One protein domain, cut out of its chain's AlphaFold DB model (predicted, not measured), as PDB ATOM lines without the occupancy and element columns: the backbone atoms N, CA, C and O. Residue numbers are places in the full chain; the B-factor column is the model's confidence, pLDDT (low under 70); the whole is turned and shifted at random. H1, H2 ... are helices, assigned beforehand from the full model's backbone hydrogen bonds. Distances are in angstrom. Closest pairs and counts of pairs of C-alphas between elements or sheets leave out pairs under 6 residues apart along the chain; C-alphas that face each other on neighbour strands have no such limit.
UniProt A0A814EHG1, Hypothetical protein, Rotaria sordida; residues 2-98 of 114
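What this domain is: This is residues 2 to 98 of the 114 residues of the protein "Hypothetical protein" of Rotaria sordida (UniProt A0A814EHG1). Three long helices run nearly along one common axis: H2 has H3 and H4 side by side with it, both running opposite ways to H2, and the H4 end at residue 98 extends past the first residues of H2. A short helix, H1, lies near H4, and two long loops, residues 7 to 21 and 60 to 74, link the parts. The printed part has 97 residues with four named helices, in the order H1, H2, H3, H4, and no named strand; the class is all helix. It is compact, with a radius of gyration of the C-alphas of 13.8 A, and its outline is elongated, spanning 47 by 29 by 19 A.

Where its parts are: H1 is residues 2 to 6, beginning at C-alpha 2 (-64.264, 161.720, -48.600). H2 is residues 22 to 40, 27.3 A long from first to last C-alpha, beginning at C-alpha 22 (-73.073, 161.143, -32.428). H3, residues 46 to 59, measures 20.1 A. H4, residues 75 to 98, measures 34.8 A and ends at C-alpha 98 (-70.404, 174.716, -40.537).

How they stand to each other: H1 and H4 are close but not clearly touching; their closest C-alphas, those of Leu 5 and Met 84, are 7.6 A apart. H2 and H3 form a helical hairpin: they touch, closest at the C-alphas of Ala 28 and Phe 56, 5.9 A, at a shallow tilt of 13 degrees, opposite ways. H2 and H4 touch, closest at the C-alphas of Leu 32 and Ile 78, 6.4 A, at a shallow tilt of 12 degrees, opposite ways. H3 and H4 are apart, and H1 is apart from H2 and H3. In H1, H2, H3 and H4 every O i to N i+4 pair is within hydrogen-bond range.

The domain as a whole: The two C-alphas farthest apart, those of Ser 43 and Leu 98, are 46.9 A apart. The printed part has no cut. The links H1 to H2 and H3 to H4 are long, and the link H2 to H3 is tight. The mean pLDDT of the printed part is 81.3, and residues 2 to 20 are under 70.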
ATOM      1  N   LYS A   2     -63.283 162.465 -47.767       50.75
ATOM      2  CA  LYS A   2     -64.264 161.720 -48.600       50.75
ATOM      3  C   LYS A   2     -63.714 160.415 -49.193       50.75
ATOM      4  O   LYS A   2     -64.414 159.412 -49.183       50.75
ATOM      5  N   GLU A   3     -62.462 160.415 -49.642       56.31
ATOM      6  CA  GLU A   3     -61.813 159.215 -50.200       56.31
ATOM      7  C   GLU A   3     -61.650 158.104 -49.154       56.31
ATOM      8  O   GLU A   3     -61.840 156.928 -49.443       56.31
ATOM      9  N   THR A   4     -61.407 158.488 -47.899       56.66
ATOM     10  CA  THR A   4     -61.311 157.572 -46.761       56.66
ATOM     11  C   THR A   4     -62.650 156.875 -46.498       56.66
ATOM     12  O   THR A   4     -62.675 155.679 -46.248       56.66
ATOM     13  N   LEU A   5     -63.774 157.595 -46.624       59.19
ATOM     14  CA  LEU A   5     -65.122 157.031 -46.464       59.19
ATOM     15  C   LEU A   5     -65.502 156.060 -47.588       59.19
ATOM     16  O   LEU A   5     -66.129 155.038 -47.318       59.19
ATOM     17  N   LEU A   6     -65.104 156.364 -48.829       59.75
ATOM     18  CA  LEU A   6     -65.248 155.446 -49.965       59.75
ATOM     19  C   LEU A   6     -64.448 154.159 -49.748       59.75
ATOM     20  O   LEU A   6     -64.919 153.082 -50.097       59.75
ATOM     21  N   SER A   7     -63.277 154.261 -49.116       61.88
ATOM     22  CA  SER A   7     -62.426 153.111 -48.810       61.88
ATOM     23  C   SER A   7     -62.989 152.185 -47.724       61.88
ATOM     24  O   SER A   7     -62.484 151.078 -47.563       61.88
ATOM     25  N   PHE A   8     -64.007 152.620 -46.971       64.81
ATOM     26  CA  PHE A   8     -64.617 151.840 -45.892       64.81
ATOM     27  C   PHE A   8     -65.940 151.163 -46.270       64.81
ATOM     28  O   PHE A   8     -66.592 150.602 -45.382       64.81
ATOM     29  N   ASP A   9     -66.322 151.197 -47.555       68.25
ATOM     30  CA  ASP A   9     -67.587 150.640 -48.053       68.25
ATOM     31  C   ASP A   9     -68.786 151.194 -47.258       68.25
ATOM     32  O   ASP A   9     -69.684 150.469 -46.832       68.25
ATOM     33  N   ILE A  10     -68.775 152.496 -46.961       69.38
ATOM     34  CA  ILE A  10     -69.876 153.155 -46.256       69.38
ATOM     35  C   ILE A  10     -70.961 153.548 -47.257       69.38
ATOM     36  O   ILE A  10     -70.677 154.157 -48.290       69.38
ATOM     37  N   ASP A  11     -72.225 153.268 -46.922       66.88
ATOM     38  CA  ASP A  11     -73.368 153.668 -47.746       66.88
ATOM     39  C   ASP A  11     -73.618 155.182 -47.629       66.88
ATOM     40  O   ASP A  11     -74.450 155.659 -46.851       66.88
ATOM     41  N   LEU A  12     -72.890 155.956 -48.437       60.72
ATOM     42  CA  LEU A  12     -73.027 157.413 -48.530       60.72
ATOM     43  C   LEU A  12     -74.411 157.856 -49.044       60.72
ATOM     44  O   LEU A  12     -74.767 159.022 -48.894       60.72
ATOM     45  N   ARG A  13     -75.210 156.957 -49.642       57.59
ATOM     46  CA  ARG A  13     -76.573 157.261 -50.120       57.59
ATOM     47  C   ARG A  13     -77.588 157.169 -48.984       57.59
ATOM     48  O   ARG A  13     -78.478 158.011 -48.885       57.59
ATOM     49  N   LYS A  14     -77.437 156.181 -48.096       57.41
ATOM     50  CA  LYS A  14     -78.199 156.073 -46.841       57.41
ATOM     51  C   LYS A  14     -77.712 157.045 -45.763       57.41
ATOM     52  O   LYS A  14     -78.421 157.253 -44.779       57.41
ATOM     53  N   MET A  15     -76.551 157.666 -45.962       56.06
ATOM     54  CA  MET A  15     -75.993 158.708 -45.102       56.06
ATOM     55  C   MET A  15     -76.031 160.098 -45.765       56.06
ATOM     56  O   MET A  15     -74.998 160.585 -46.226       56.06
ATOM     57  N   PRO A  16     -77.159 160.836 -45.749       55.03
ATOM     58  CA  PRO A  16     -77.040 162.288 -45.786       55.03
ATOM     59  C   PRO A  16     -76.267 162.682 -44.517       55.03
ATOM     60  O   PRO A  16     -76.658 162.271 -43.422       55.03
ATOM     61  N   LEU A  17     -75.164 163.422 -44.671       52.81
ATOM     62  CA  LEU A  17     -74.109 163.753 -43.686       52.81
ATOM     63  C   LEU A  17     -74.564 164.369 -42.334       52.81
ATOM     64  O   LEU A  17     -73.734 164.828 -41.563       52.81
ATOM     65  N   GLY A  18     -75.858 164.354 -42.008       52.94
ATOM     66  CA  GLY A  18     -76.430 164.787 -40.731       52.94
ATOM     67  C   GLY A  18     -77.356 163.780 -40.029       52.94
ATOM     68  O   GLY A  18     -77.979 164.155 -39.043       52.94
ATOM     69  N   LYS A  19     -77.508 162.527 -40.501       56.69
ATOM     70  CA  LYS A  19     -78.423 161.537 -39.868       56.69
ATOM     71  C   LYS A  19     -77.767 160.503 -38.953       56.69
ATOM     72  O   LYS A  19     -78.479 159.861 -38.179       56.69
ATOM     73  N   LEU A  20     -76.448 160.317 -39.004       63.66
ATOM     74  CA  LEU A  20     -75.783 159.427 -38.056       63.66
ATOM     75  C   LEU A  20     -75.546 160.202 -36.759       63.66
ATOM     76  O   LEU A  20     -74.628 161.008 -36.659       63.66
ATOM     77  N   SER A  21     -76.422 159.998 -35.775       72.00
ATOM     78  CA  SER A  21     -76.280 160.664 -34.484       72.00
ATOM     79  C   SER A  21     -74.931 160.308 -33.863       72.00
ATOM     80  O   SER A  21     -74.547 159.138 -33.820       72.00
ATOM     81  N   ARG A  22     -74.255 161.303 -33.288       79.31
ATOM     82  CA  ARG A  22     -73.073 161.143 -32.428       79.31
ATOM     83  C   ARG A  22     -73.235 160.009 -31.410       79.31
ATOM     84  O   ARG A  22     -72.292 159.289 -31.098       79.31
ATOM     85  N   ASN A  23     -74.464 159.811 -30.930       84.44
ATOM     86  CA  ASN A  23     -74.815 158.724 -30.027       84.44
ATOM     87  C   ASN A  23     -74.700 157.339 -30.688       84.44
ATOM     88  O   ASN A  23     -74.175 156.410 -30.086       84.44
ATOM     89  N   GLN A  24     -75.129 157.203 -31.942       84.56
ATOM     90  CA  GLN A  24     -75.022 155.959 -32.705       84.56
ATOM     91  C   GLN A  24     -73.558 155.572 -32.955       84.56
ATOM     92  O   GLN A  24     -73.211 154.401 -32.803       84.56
ATOM     93  N   LEU A  25     -72.688 156.542 -33.268       86.00
ATOM     94  CA  LEU A  25     -71.241 156.315 -33.403       86.00
ATOM     95  C   LEU A  25     -70.616 155.842 -32.083       86.00
ATOM     96  O   LEU A  25     -69.865 154.869 -32.075       86.00
ATOM     97  N   LYS A  26     -70.992 156.451 -30.951       88.25
ATOM     98  CA  LYS A  26     -70.566 155.990 -29.617       88.25
ATOM     99  C   LYS A  26     -71.036 154.566 -29.315       88.25
ATOM    100  O   LYS A  26     -70.271 153.762 -28.788       88.25
ATOM    101  N   MET A  27     -72.277 154.226 -29.671       90.38
ATOM    102  CA  MET A  27     -72.782 152.858 -29.520       90.38
ATOM    103  C   MET A  27     -71.994 151.868 -30.383       90.38
ATOM    104  O   MET A  27     -71.675 150.778 -29.912       90.38
ATOM    105  N   ALA A  28     -71.659 152.237 -31.622       91.00
ATOM    106  CA  ALA A  28     -70.840 151.414 -32.506       91.00
ATOM    107  C   ALA A  28     -69.424 151.203 -31.949       91.00
ATOM    108  O   ALA A  28     -68.937 150.075 -31.962       91.00
ATOM    109  N   TYR A  29     -68.812 152.244 -31.378       92.38
ATOM    110  CA  TYR A  29     -67.528 152.140 -30.683       92.38
ATOM    111  C   TYR A  29     -67.590 151.122 -29.534       92.38
ATOM    112  O   TYR A  29     -66.754 150.228 -29.452       92.38
ATOM    113  N   GLY A  30     -68.639 151.173 -28.704       93.19
ATOM    114  CA  GLY A  30     -68.837 150.196 -27.628       93.19
ATOM    115  C   GLY A  30     -68.976 148.751 -28.126       93.19
ATOM    116  O   GLY A  30     -68.499 147.822 -27.471       93.19
ATOM    117  N   VAL A  31     -69.580 148.544 -29.302       94.00
ATOM    118  CA  VAL A  31     -69.636 147.220 -29.944       94.00
ATOM    119  C   VAL A  31     -68.237 146.758 -30.359       94.00
ATOM    120  O   VAL A  31     -67.891 145.616 -30.070       94.00
ATOM    121  N   LEU A  32     -67.420 147.629 -30.962       93.00
ATOM    122  CA  LEU A  32     -66.039 147.310 -31.347       93.00
ATOM    123  C   LEU A  32     -65.153 146.997 -30.133       93.00
ATOM    124  O   LEU A  32     -64.407 146.021 -30.164       93.00
ATOM    125  N   THR A  33     -65.284 147.750 -29.036       92.81
ATOM    126  CA  THR A  33     -64.573 147.456 -27.780       92.81
ATOM    127  C   THR A  33     -64.952 146.080 -27.241       92.81
ATOM    128  O   THR A  33     -64.078 145.293 -26.882       92.81
ATOM    129  N   LYS A  34     -66.248 145.743 -27.235       92.12
ATOM    130  CA  LYS A  34     -66.700 144.404 -26.833       92.12
ATOM    131  C   LYS A  34     -66.096 143.327 -27.734       92.12
ATOM    132  O   LYS A  34     -65.642 142.296 -27.246       92.12
ATOM    133  N   LEU A  35     -66.053 143.578 -29.035       91.69
ATOM    134  CA  LEU A  35     -65.471 142.667 -30.011       91.69
ATOM    135  C   LEU A  35     -63.978 142.421 -29.734       91.69
ATOM    136  O   LEU A  35     -63.541 141.275 -29.685       91.69
ATOM    137  N   GLN A  36     -63.229 143.476 -29.414       91.75
ATOM    138  CA  GLN A  36     -61.818 143.374 -29.043       91.75
ATOM    139  C   GLN A  36     -61.614 142.525 -27.784       91.75
ATOM    140  O   GLN A  36     -60.719 141.680 -27.748       91.75
ATOM    141  N   THR A  37     -62.469 142.697 -26.768       91.12
ATOM    142  CA  THR A  37     -62.403 141.871 -25.552       91.12
ATOM    143  C   THR A  37     -62.695 140.398 -25.830       91.12
ATOM    144  O   THR A  37     -62.046 139.541 -25.241       91.12
ATOM    145  N   LEU A  38     -63.617 140.092 -26.751       89.75
ATOM    146  CA  LEU A  38     -63.956 138.714 -27.118       89.75
ATOM    147  C   LEU A  38     -62.806 138.007 -27.843       89.75
ATOM    148  O   LEU A  38     -62.562 136.840 -27.572       89.75
ATOM    149  N   ILE A  39     -62.087 138.710 -28.722       88.12
ATOM    150  CA  ILE A  39     -60.936 138.145 -29.449       88.12
ATOM    151  C   ILE A  39     -59.722 137.965 -28.535       88.12
ATOM    152  O   ILE A  39     -58.959 137.022 -28.701       88.12
ATOM    153  N   THR A  40     -59.536 138.868 -27.570       86.81
ATOM    154  CA  THR A  40     -58.390 138.825 -26.642       86.81
ATOM    155  C   THR A  40     -58.639 137.889 -25.450       86.81
ATOM    156  O   THR A  40     -57.752 137.680 -24.628       86.81
ATOM    157  N   SER A  41     -59.851 137.344 -25.313       86.88
ATOM    158  CA  SER A  41     -60.187 136.407 -24.239       86.88
ATOM    159  C   SER A  41     -59.605 135.018 -24.507       86.88
ATOM    160  O   SER A  41     -59.555 134.567 -25.646       86.88
ATOM    161  N   ASP A  42     -59.243 134.313 -23.434       75.88
ATOM    162  CA  ASP A  42     -58.670 132.957 -23.481       75.88
ATOM    163  C   ASP A  42     -59.634 131.928 -24.115       75.88
ATOM    164  O   ASP A  42     -59.217 130.953 -24.737       75.88
ATOM    165  N   SER A  43     -60.946 132.172 -24.006       81.50
ATOM    166  CA  SER A  43     -62.003 131.362 -24.614       81.50
ATOM    167  C   SER A  43     -62.680 132.093 -25.776       81.50
ATOM    168  O   SER A  43     -63.670 132.814 -25.620       81.50
ATOM    169  N   ILE A  44     -62.156 131.872 -26.980       80.38
ATOM    170  CA  ILE A  44     -62.720 132.434 -28.209       80.38
ATOM    171  C   ILE A  44     -64.076 131.773 -28.491       80.38
ATOM    172  O   ILE A  44     -64.166 130.581 -28.781       80.38
ATOM    173  N   ASN A  45     -65.149 132.562 -28.420       86.31
ATOM    174  CA  ASN A  45     -66.488 132.138 -28.819       86.31
ATOM    175  C   ASN A  45     -66.822 132.722 -30.199       86.31
ATOM    176  O   ASN A  45     -67.293 133.858 -30.307       86.31
ATOM    177  N   GLU A  46     -66.597 131.933 -31.251       87.69
ATOM    178  CA  GLU A  46     -66.807 132.341 -32.650       87.69
ATOM    179  C   GLU A  46     -68.236 132.842 -32.908       87.69
ATOM    180  O   GLU A  46     -68.432 133.877 -33.543       87.69
ATOM    181  N   THR A  47     -69.248 132.181 -32.335       90.88
ATOM    182  CA  THR A  47     -70.654 132.607 -32.445       90.88
ATOM    183  C   THR A  47     -70.860 134.020 -31.898       90.88
ATOM    184  O   THR A  47     -71.567 134.831 -32.498       90.88
ATOM    185  N   SER A  48     -70.212 134.341 -30.777       90.81
ATOM    186  CA  SER A  48     -70.297 135.667 -30.157       90.81
ATOM    187  C   SER A  48     -69.581 136.740 -30.977       90.81
ATOM    188  O   SER A  48     -70.053 137.877 -31.039       90.81
ATOM    189  N   ILE A  49     -68.470 136.395 -31.634       91.88
ATOM    190  CA  ILE A  49     -67.744 137.289 -32.551       91.88
ATOM    191  C   ILE A  49     -68.604 137.597 -33.779       91.88
ATOM    192  O   ILE A  49     -68.743 138.764 -34.157       91.88
ATOM    193  N   ILE A  50     -69.239 136.578 -34.363       92.25
ATOM    194  CA  ILE A  50     -70.134 136.727 -35.517       92.25
ATOM    195  C   ILE A  50     -71.345 137.593 -35.152       92.25
ATOM    196  O   ILE A  50     -71.639 138.557 -35.860       92.25
ATOM    197  N   ASP A  51     -72.019 137.312 -34.029       93.19
ATOM    198  CA  ASP A  51     -73.144 138.128 -33.546       93.19
ATOM    199  C   ASP A  51     -72.728 139.591 -33.346       93.19
ATOM    200  O   ASP A  51     -73.368 140.512 -33.859       93.19
ATOM    201  N   THR A  52     -71.609 139.814 -32.655       93.31
ATOM    202  CA  THR A  52     -71.124 141.165 -32.355       93.31
ATOM    203  C   THR A  52     -70.718 141.908 -33.637       93.31
ATOM    204  O   THR A  52     -71.021 143.095 -33.772       93.31
ATOM    205  N   SER A  53     -70.138 141.209 -34.620       93.31
ATOM    206  CA  SER A  53     -69.835 141.755 -35.954       93.31
ATOM    207  C   SER A  53     -71.111 142.170 -36.695       93.31
ATOM    208  O   SER A  53     -71.216 143.294 -37.186       93.31
ATOM    209  N   ASN A  54     -72.134 141.311 -36.715       92.62
ATOM    210  CA  ASN A  54     -73.426 141.616 -37.341       92.62
ATOM    211  C   ASN A  54     -74.113 142.818 -36.679       92.62
ATOM    212  O   ASN A  54     -74.664 143.699 -37.350       92.62
ATOM    213  N   ARG A  55     -74.041 142.899 -35.347       92.12
ATOM    214  CA  ARG A  55     -74.541 144.048 -34.587       92.12
ATOM    215  C   ARG A  55     -73.828 145.338 -34.968       92.12
ATOM    216  O   ARG A  55     -74.504 146.357 -35.089       92.12
ATOM    217  N   PHE A  56     -72.514 145.318 -35.191       92.31
ATOM    218  CA  PHE A  56     -71.782 146.495 -35.661       92.31
ATOM    219  C   PHE A  56     -72.325 146.995 -37.011       92.31
ATOM    220  O   PHE A  56     -72.695 148.165 -37.121       92.31
ATOM    221  N   TYR A  57     -72.497 146.108 -37.995       89.12
ATOM    222  CA  TYR A  57     -73.026 146.470 -39.322       89.12
ATOM    223  C   TYR A  57     -74.493 146.901 -39.325       89.12
ATOM    224  O   TYR A  57     -74.934 147.630 -40.208       89.12
ATOM    225  N   THR A  58     -75.251 146.503 -38.305       87.88
ATOM    226  CA  THR A  58     -76.619 146.997 -38.096       87.88
ATOM    227  C   THR A  58     -76.611 148.418 -37.528       87.88
ATOM    228  O   THR A  58     -77.519 149.209 -37.782       87.88
ATOM    229  N   ARG A  59     -75.591 148.766 -36.731       87.00
ATOM    230  CA  ARG A  59     -75.455 150.096 -36.121       87.00
ATOM    231  C   ARG A  59     -74.852 151.119 -37.068       87.00
ATOM    232  O   ARG A  59     -75.233 152.288 -36.997       87.00
ATOM    233  N   VAL A  60     -73.946 150.683 -37.932       85.06
ATOM    234  CA  VAL A  60     -73.261 151.537 -38.896       85.06
ATOM    235  C   VAL A  60     -73.569 151.018 -40.293       85.06
ATOM    236  O   VAL A  60     -73.094 149.935 -40.637       85.06
ATOM    237  N   PRO A  61     -74.363 151.746 -41.098       83.38
ATOM    238  CA  PRO A  61     -74.743 151.273 -42.417       83.38
ATOM    239  C   PRO A  61     -73.516 151.201 -43.328       83.38
ATOM    240  O   PRO A  61     -72.839 152.199 -43.567       83.38
ATOM    241  N   HIS A  62     -73.254 150.000 -43.826       82.81
ATOM    242  CA  HIS A  62     -72.219 149.704 -44.809       82.81
ATOM    243  C   HIS A  62     -72.882 149.263 -46.119       82.81
ATOM    244  O   HIS A  62     -73.941 148.629 -46.102       82.81
ATOM    245  N   ASP A  63     -72.253 149.589 -47.239       80.06
ATOM    246  CA  ASP A  63     -72.621 149.132 -48.572       80.06
ATOM    247  C   ASP A  63     -71.667 148.019 -49.009       80.06
ATOM    248  O   ASP A  63     -70.593 148.268 -49.538       80.06
ATOM    249  N   PHE A  64     -72.051 146.763 -48.786       78.69
ATOM    250  CA  PHE A  64     -71.238 145.623 -49.229       78.69
ATOM    251  C   PHE A  64     -71.510 145.220 -50.689       78.69
ATOM    252  O   PHE A  64     -70.899 144.278 -51.203       78.69
ATOM    253  N   GLY A  65     -72.449 145.887 -51.369       81.31
ATOM    254  CA  GLY A  65     -72.937 145.477 -52.684       81.31
ATOM    255  C   GLY A  65     -73.427 144.023 -52.679       81.31
ATOM    256  O   GLY A  65     -74.319 143.656 -51.919       81.31
ATOM    257  N   GLN A  66     -72.830 143.182 -53.529       81.50
ATOM    258  CA  GLN A  66     -73.104 141.737 -53.594       81.50
ATOM    259  C   GLN A  66     -72.207 140.896 -52.670       81.50
ATOM    260  O   GLN A  66     -72.340 139.673 -52.621       81.50
ATOM    261  N   LYS A  67     -71.254 141.518 -51.968       82.06
ATOM    262  CA  LYS A  67     -70.325 140.811 -51.085       82.06
ATOM    263  C   LYS A  67     -70.970 140.591 -49.721       82.06
ATOM    264  O   LYS A  67     -71.750 141.405 -49.234       82.06
ATOM    265  N   LYS A  68     -70.609 139.480 -49.080       83.44
ATOM    266  CA  LYS A  68     -70.985 139.233 -47.686       83.44
ATOM    267  C   LYS A  68     -70.223 140.191 -46.753       83.44
ATOM    268  O   LYS A  68     -69.044 140.447 -47.016       83.44
ATOM    269  N   PRO A  69     -70.846 140.678 -45.663       85.81
ATOM    270  CA  PRO A  69     -70.133 141.412 -44.624       85.81
ATOM    271  C   PRO A  69     -68.971 140.572 -44.081       85.81
ATOM    272  O   PRO A  69     -69.129 139.376 -43.824       85.81
ATOM    273  N   GLN A  70     -67.801 141.189 -43.931       89.12
ATOM    274  CA  GLN A  70     -66.630 140.527 -43.353       89.12
ATOM    275  C   GLN A  70     -66.811 140.345 -41.842       89.12
ATOM    276  O   GLN A  70     -67.313 141.247 -41.170       89.12
ATOM    277  N   ILE A  71     -66.417 139.201 -41.294       91.12
ATOM    278  CA  ILE A  71     -66.408 139.008 -39.839       91.12
ATOM    279  C   ILE A  71     -65.225 139.804 -39.278       91.12
ATOM    280  O   ILE A  71     -64.189 139.898 -39.924       91.12
ATOM    281  N   LEU A  72     -65.406 140.438 -38.120       90.62
ATOM    282  CA  LEU A  72     -64.345 141.188 -37.453       90.62
ATOM    283  C   LEU A  72     -63.636 140.250 -36.472       90.62
ATOM    284  O   LEU A  72     -63.863 140.328 -35.280       90.62
ATOM    285  N   ASP A  73     -62.847 139.301 -36.954       87.75
ATOM    286  CA  ASP A  73     -62.234 138.238 -36.142       87.75
ATOM    287  C   ASP A  73     -60.784 138.521 -35.727       87.75
ATOM    288  O   ASP A  73     -60.208 137.773 -34.938       87.75
ATOM    289  N   ASN A  74     -60.207 139.636 -36.175       89.19
ATOM    290  CA  ASN A  74     -58.853 140.051 -35.824       89.19
ATOM    291  C   ASN A  74     -58.767 141.509 -35.352       89.19
ATOM    292  O   ASN A  74     -59.567 142.377 -35.713       89.19
ATOM    293  N   VAL A  75     -57.738 141.781 -34.546       89.94
ATOM    294  CA  VAL A  75     -57.509 143.093 -33.925       89.94
ATOM    295  C   VAL A  75     -57.267 144.178 -34.974       89.94
ATOM    296  O   VAL A  75     -57.785 145.280 -34.812       89.94
ATOM    297  N   ASP A  76     -56.567 143.877 -36.070       90.31
ATOM    298  CA  ASP A  76     -56.309 144.851 -37.138       90.31
ATOM    299  C   ASP A  76     -57.602 145.310 -37.824       90.31
ATOM    300  O   ASP A  76     -57.782 146.505 -38.064       90.31
ATOM    301  N   LEU A  77     -58.548 144.394 -38.086       89.81
ATOM    302  CA  LEU A  77     -59.856 144.756 -38.647       89.81
ATOM    303  C   LEU A  77     -60.658 145.622 -37.677       89.81
ATOM    304  O   LEU A  77     -61.292 146.592 -38.097       89.81
ATOM    305  N   ILE A  78     -60.612 145.315 -36.379       91.00
ATOM    306  CA  ILE A  78     -61.252 146.155 -35.363       91.00
ATOM    307  C   ILE A  78     -60.616 147.541 -35.349       91.00
ATOM    308  O   ILE A  78     -61.346 148.525 -35.386       91.00
ATOM    309  N   GLN A  79     -59.287 147.642 -35.325       90.50
ATOM    310  CA  GLN A  79     -58.585 148.928 -35.333       90.50
ATOM    311  C   GLN A  79     -58.932 149.751 -36.571       90.50
ATOM    312  O   GLN A  79     -59.239 150.937 -36.450       90.50
ATOM    313  N   LEU A  80     -58.977 149.112 -37.740       89.56
ATOM    314  CA  LEU A  80     -59.389 149.738 -38.991       89.56
ATOM    315  C   LEU A  80     -60.819 150.302 -38.891       89.56
ATOM    316  O   LEU A  80     -61.077 151.444 -39.280       89.56
ATOM    317  N   LYS A  81     -61.756 149.534 -38.323       89.94
ATOM    318  CA  LYS A  81     -63.139 149.987 -38.100       89.94
ATOM    319  C   LYS A  81     -63.249 151.042 -37.000       89.94
ATOM    320  O   LYS A  81     -64.095 151.923 -37.110       89.94
ATOM    321  N   THR A  82     -62.392 151.025 -35.988       90.69
ATOM    322  CA  THR A  82     -62.330 152.080 -34.968       90.69
ATOM    323  C   THR A  82     -61.874 153.400 -35.586       90.69
ATOM    324  O   THR A  82     -62.558 154.408 -35.435       90.69
ATOM    325  N   GLN A  83     -60.802 153.381 -36.383       89.50
ATOM    326  CA  GLN A  83     -60.333 154.561 -37.116       89.50
ATOM    327  C   GLN A  83     -61.406 155.121 -38.056       89.50
ATOM    328  O   GLN A  83     -61.541 156.335 -38.208       89.50
ATOM    329  N   MET A  84     -62.201 154.257 -38.685       87.44
ATOM    330  CA  MET A  84     -63.351 154.683 -39.480       87.44
ATOM    331  C   MET A  84     -64.368 155.476 -38.639       87.44
ATOM    332  O   MET A  84     -64.836 156.523 -39.086       87.44
ATOM    333  N   ILE A  85     -64.703 155.006 -37.432       87.44
ATOM    334  CA  ILE A  85     -65.635 155.689 -36.517       87.44
ATOM    335  C   ILE A  85     -65.089 157.047 -36.066       87.44
ATOM    336  O   ILE A  85     -65.847 158.016 -36.061       87.44
ATOM    337  N   ASP A  86     -63.796 157.141 -35.751       87.75
ATOM    338  CA  ASP A  86     -63.145 158.414 -35.406       87.75
ATOM    339  C   ASP A  86     -63.230 159.431 -36.551       87.75
ATOM    340  O   ASP A  86     -63.656 160.567 -36.350       87.75
ATOM    341  N   ASN A  87     -62.923 159.006 -37.780       85.31
ATOM    342  CA  ASN A  87     -63.037 159.874 -38.954       85.31
ATOM    343  C   ASN A  87     -64.480 160.353 -39.185       85.31
ATOM    344  O   ASN A  87     -64.705 161.507 -39.545       85.31
ATOM    345  N   LEU A  88     -65.472 159.478 -38.982       81.19
ATOM    346  CA  LEU A  88     -66.887 159.849 -39.086       81.19
ATOM    347  C   LEU A  88     -67.294 160.871 -38.019       81.19
ATOM    348  O   LEU A  88     -68.089 161.765 -38.307       81.19
ATOM    349  N   LEU A  89     -66.759 160.741 -36.804       83.81
ATOM    350  CA  LEU A  89     -67.026 161.665 -35.709       83.81
ATOM    351  C   LEU A  89     -66.445 163.052 -35.998       83.81
ATOM    352  O   LEU A  89     -67.131 164.048 -35.778       83.81
ATOM    353  N   ASP A  90     -65.220 163.116 -36.516       83.06
ATOM    354  CA  ASP A  90     -64.572 164.376 -36.889       83.06
ATOM    355  C   ASP A  90     -65.357 165.109 -37.989       83.06
ATOM    356  O   ASP A  90     -65.680 166.291 -37.860       83.06
ATOM    357  N   ILE A  91     -65.797 164.375 -39.018       78.44
ATOM    358  CA  ILE A  91     -66.625 164.926 -40.099       78.44
ATOM    359  C   ILE A  91     -67.962 165.456 -39.570       78.44
ATOM    360  O   ILE A  91     -68.401 166.525 -39.999       78.44
ATOM    361  N   GLU A  92     -68.612 164.743 -38.645       77.38
ATOM    362  CA  GLU A  92     -69.851 165.217 -38.018       77.38
ATOM    363  C   GLU A  92     -69.622 166.529 -37.266       77.38
ATOM    364  O   GLU A  92     -70.380 167.476 -37.458       77.38
ATOM    365  N   ILE A  93     -68.540 166.627 -36.488       78.75
ATOM    366  CA  ILE A  93     -68.185 167.845 -35.751       78.75
ATOM    367  C   ILE A  93     -67.986 169.020 -36.708       78.75
ATOM    368  O   ILE A  93     -68.589 170.076 -36.508       78.75
ATOM    369  N   VAL A  94     -67.177 168.834 -37.755       80.38
ATOM    370  CA  VAL A  94     -66.915 169.865 -38.768       80.38
ATOM    371  C   VAL A  94     -68.220 170.305 -39.432       80.38
ATOM    372  O   VAL A  94     -68.467 171.501 -39.585       80.38
ATOM    373  N   TYR A  95     -69.095 169.361 -39.781       76.38
ATOM    374  CA  TYR A  95     -70.379 169.672 -40.403       76.38
ATOM    375  C   TYR A  95     -71.325 170.419 -39.454       76.38
ATOM    376  O   TYR A  95     -71.936 171.412 -39.849       76.38
ATOM    377  N   SER A  96     -71.417 169.991 -38.195       76.75
ATOM    378  CA  SER A  96     -72.203 170.659 -37.156       76.75
ATOM    379  C   SER A  96     -71.717 172.089 -36.897       76.75
ATOM    380  O   SER A  96     -72.540 172.993 -36.749       76.75
ATOM    381  N   MET A  97     -70.399 172.328 -36.926       77.31
ATOM    382  CA  MET A  97     -69.823 173.677 -36.858       77.31
ATOM    383  C   MET A  97     -70.213 174.525 -38.079       77.31
ATOM    384  O   MET A  97     -70.712 175.636 -37.915       77.31
ATOM    385  N   LEU A  98     -70.049 174.003 -39.300       77.00
ATOM    386  CA  LEU A  98     -70.404 174.716 -40.537       77.00
ATOM    387  C   LEU A  98     -71.904 175.043 -40.625       77.00
ATOM    388  O   LEU A  98     -72.273 176.131 -41.071       77.00
TER     389      LEU A  98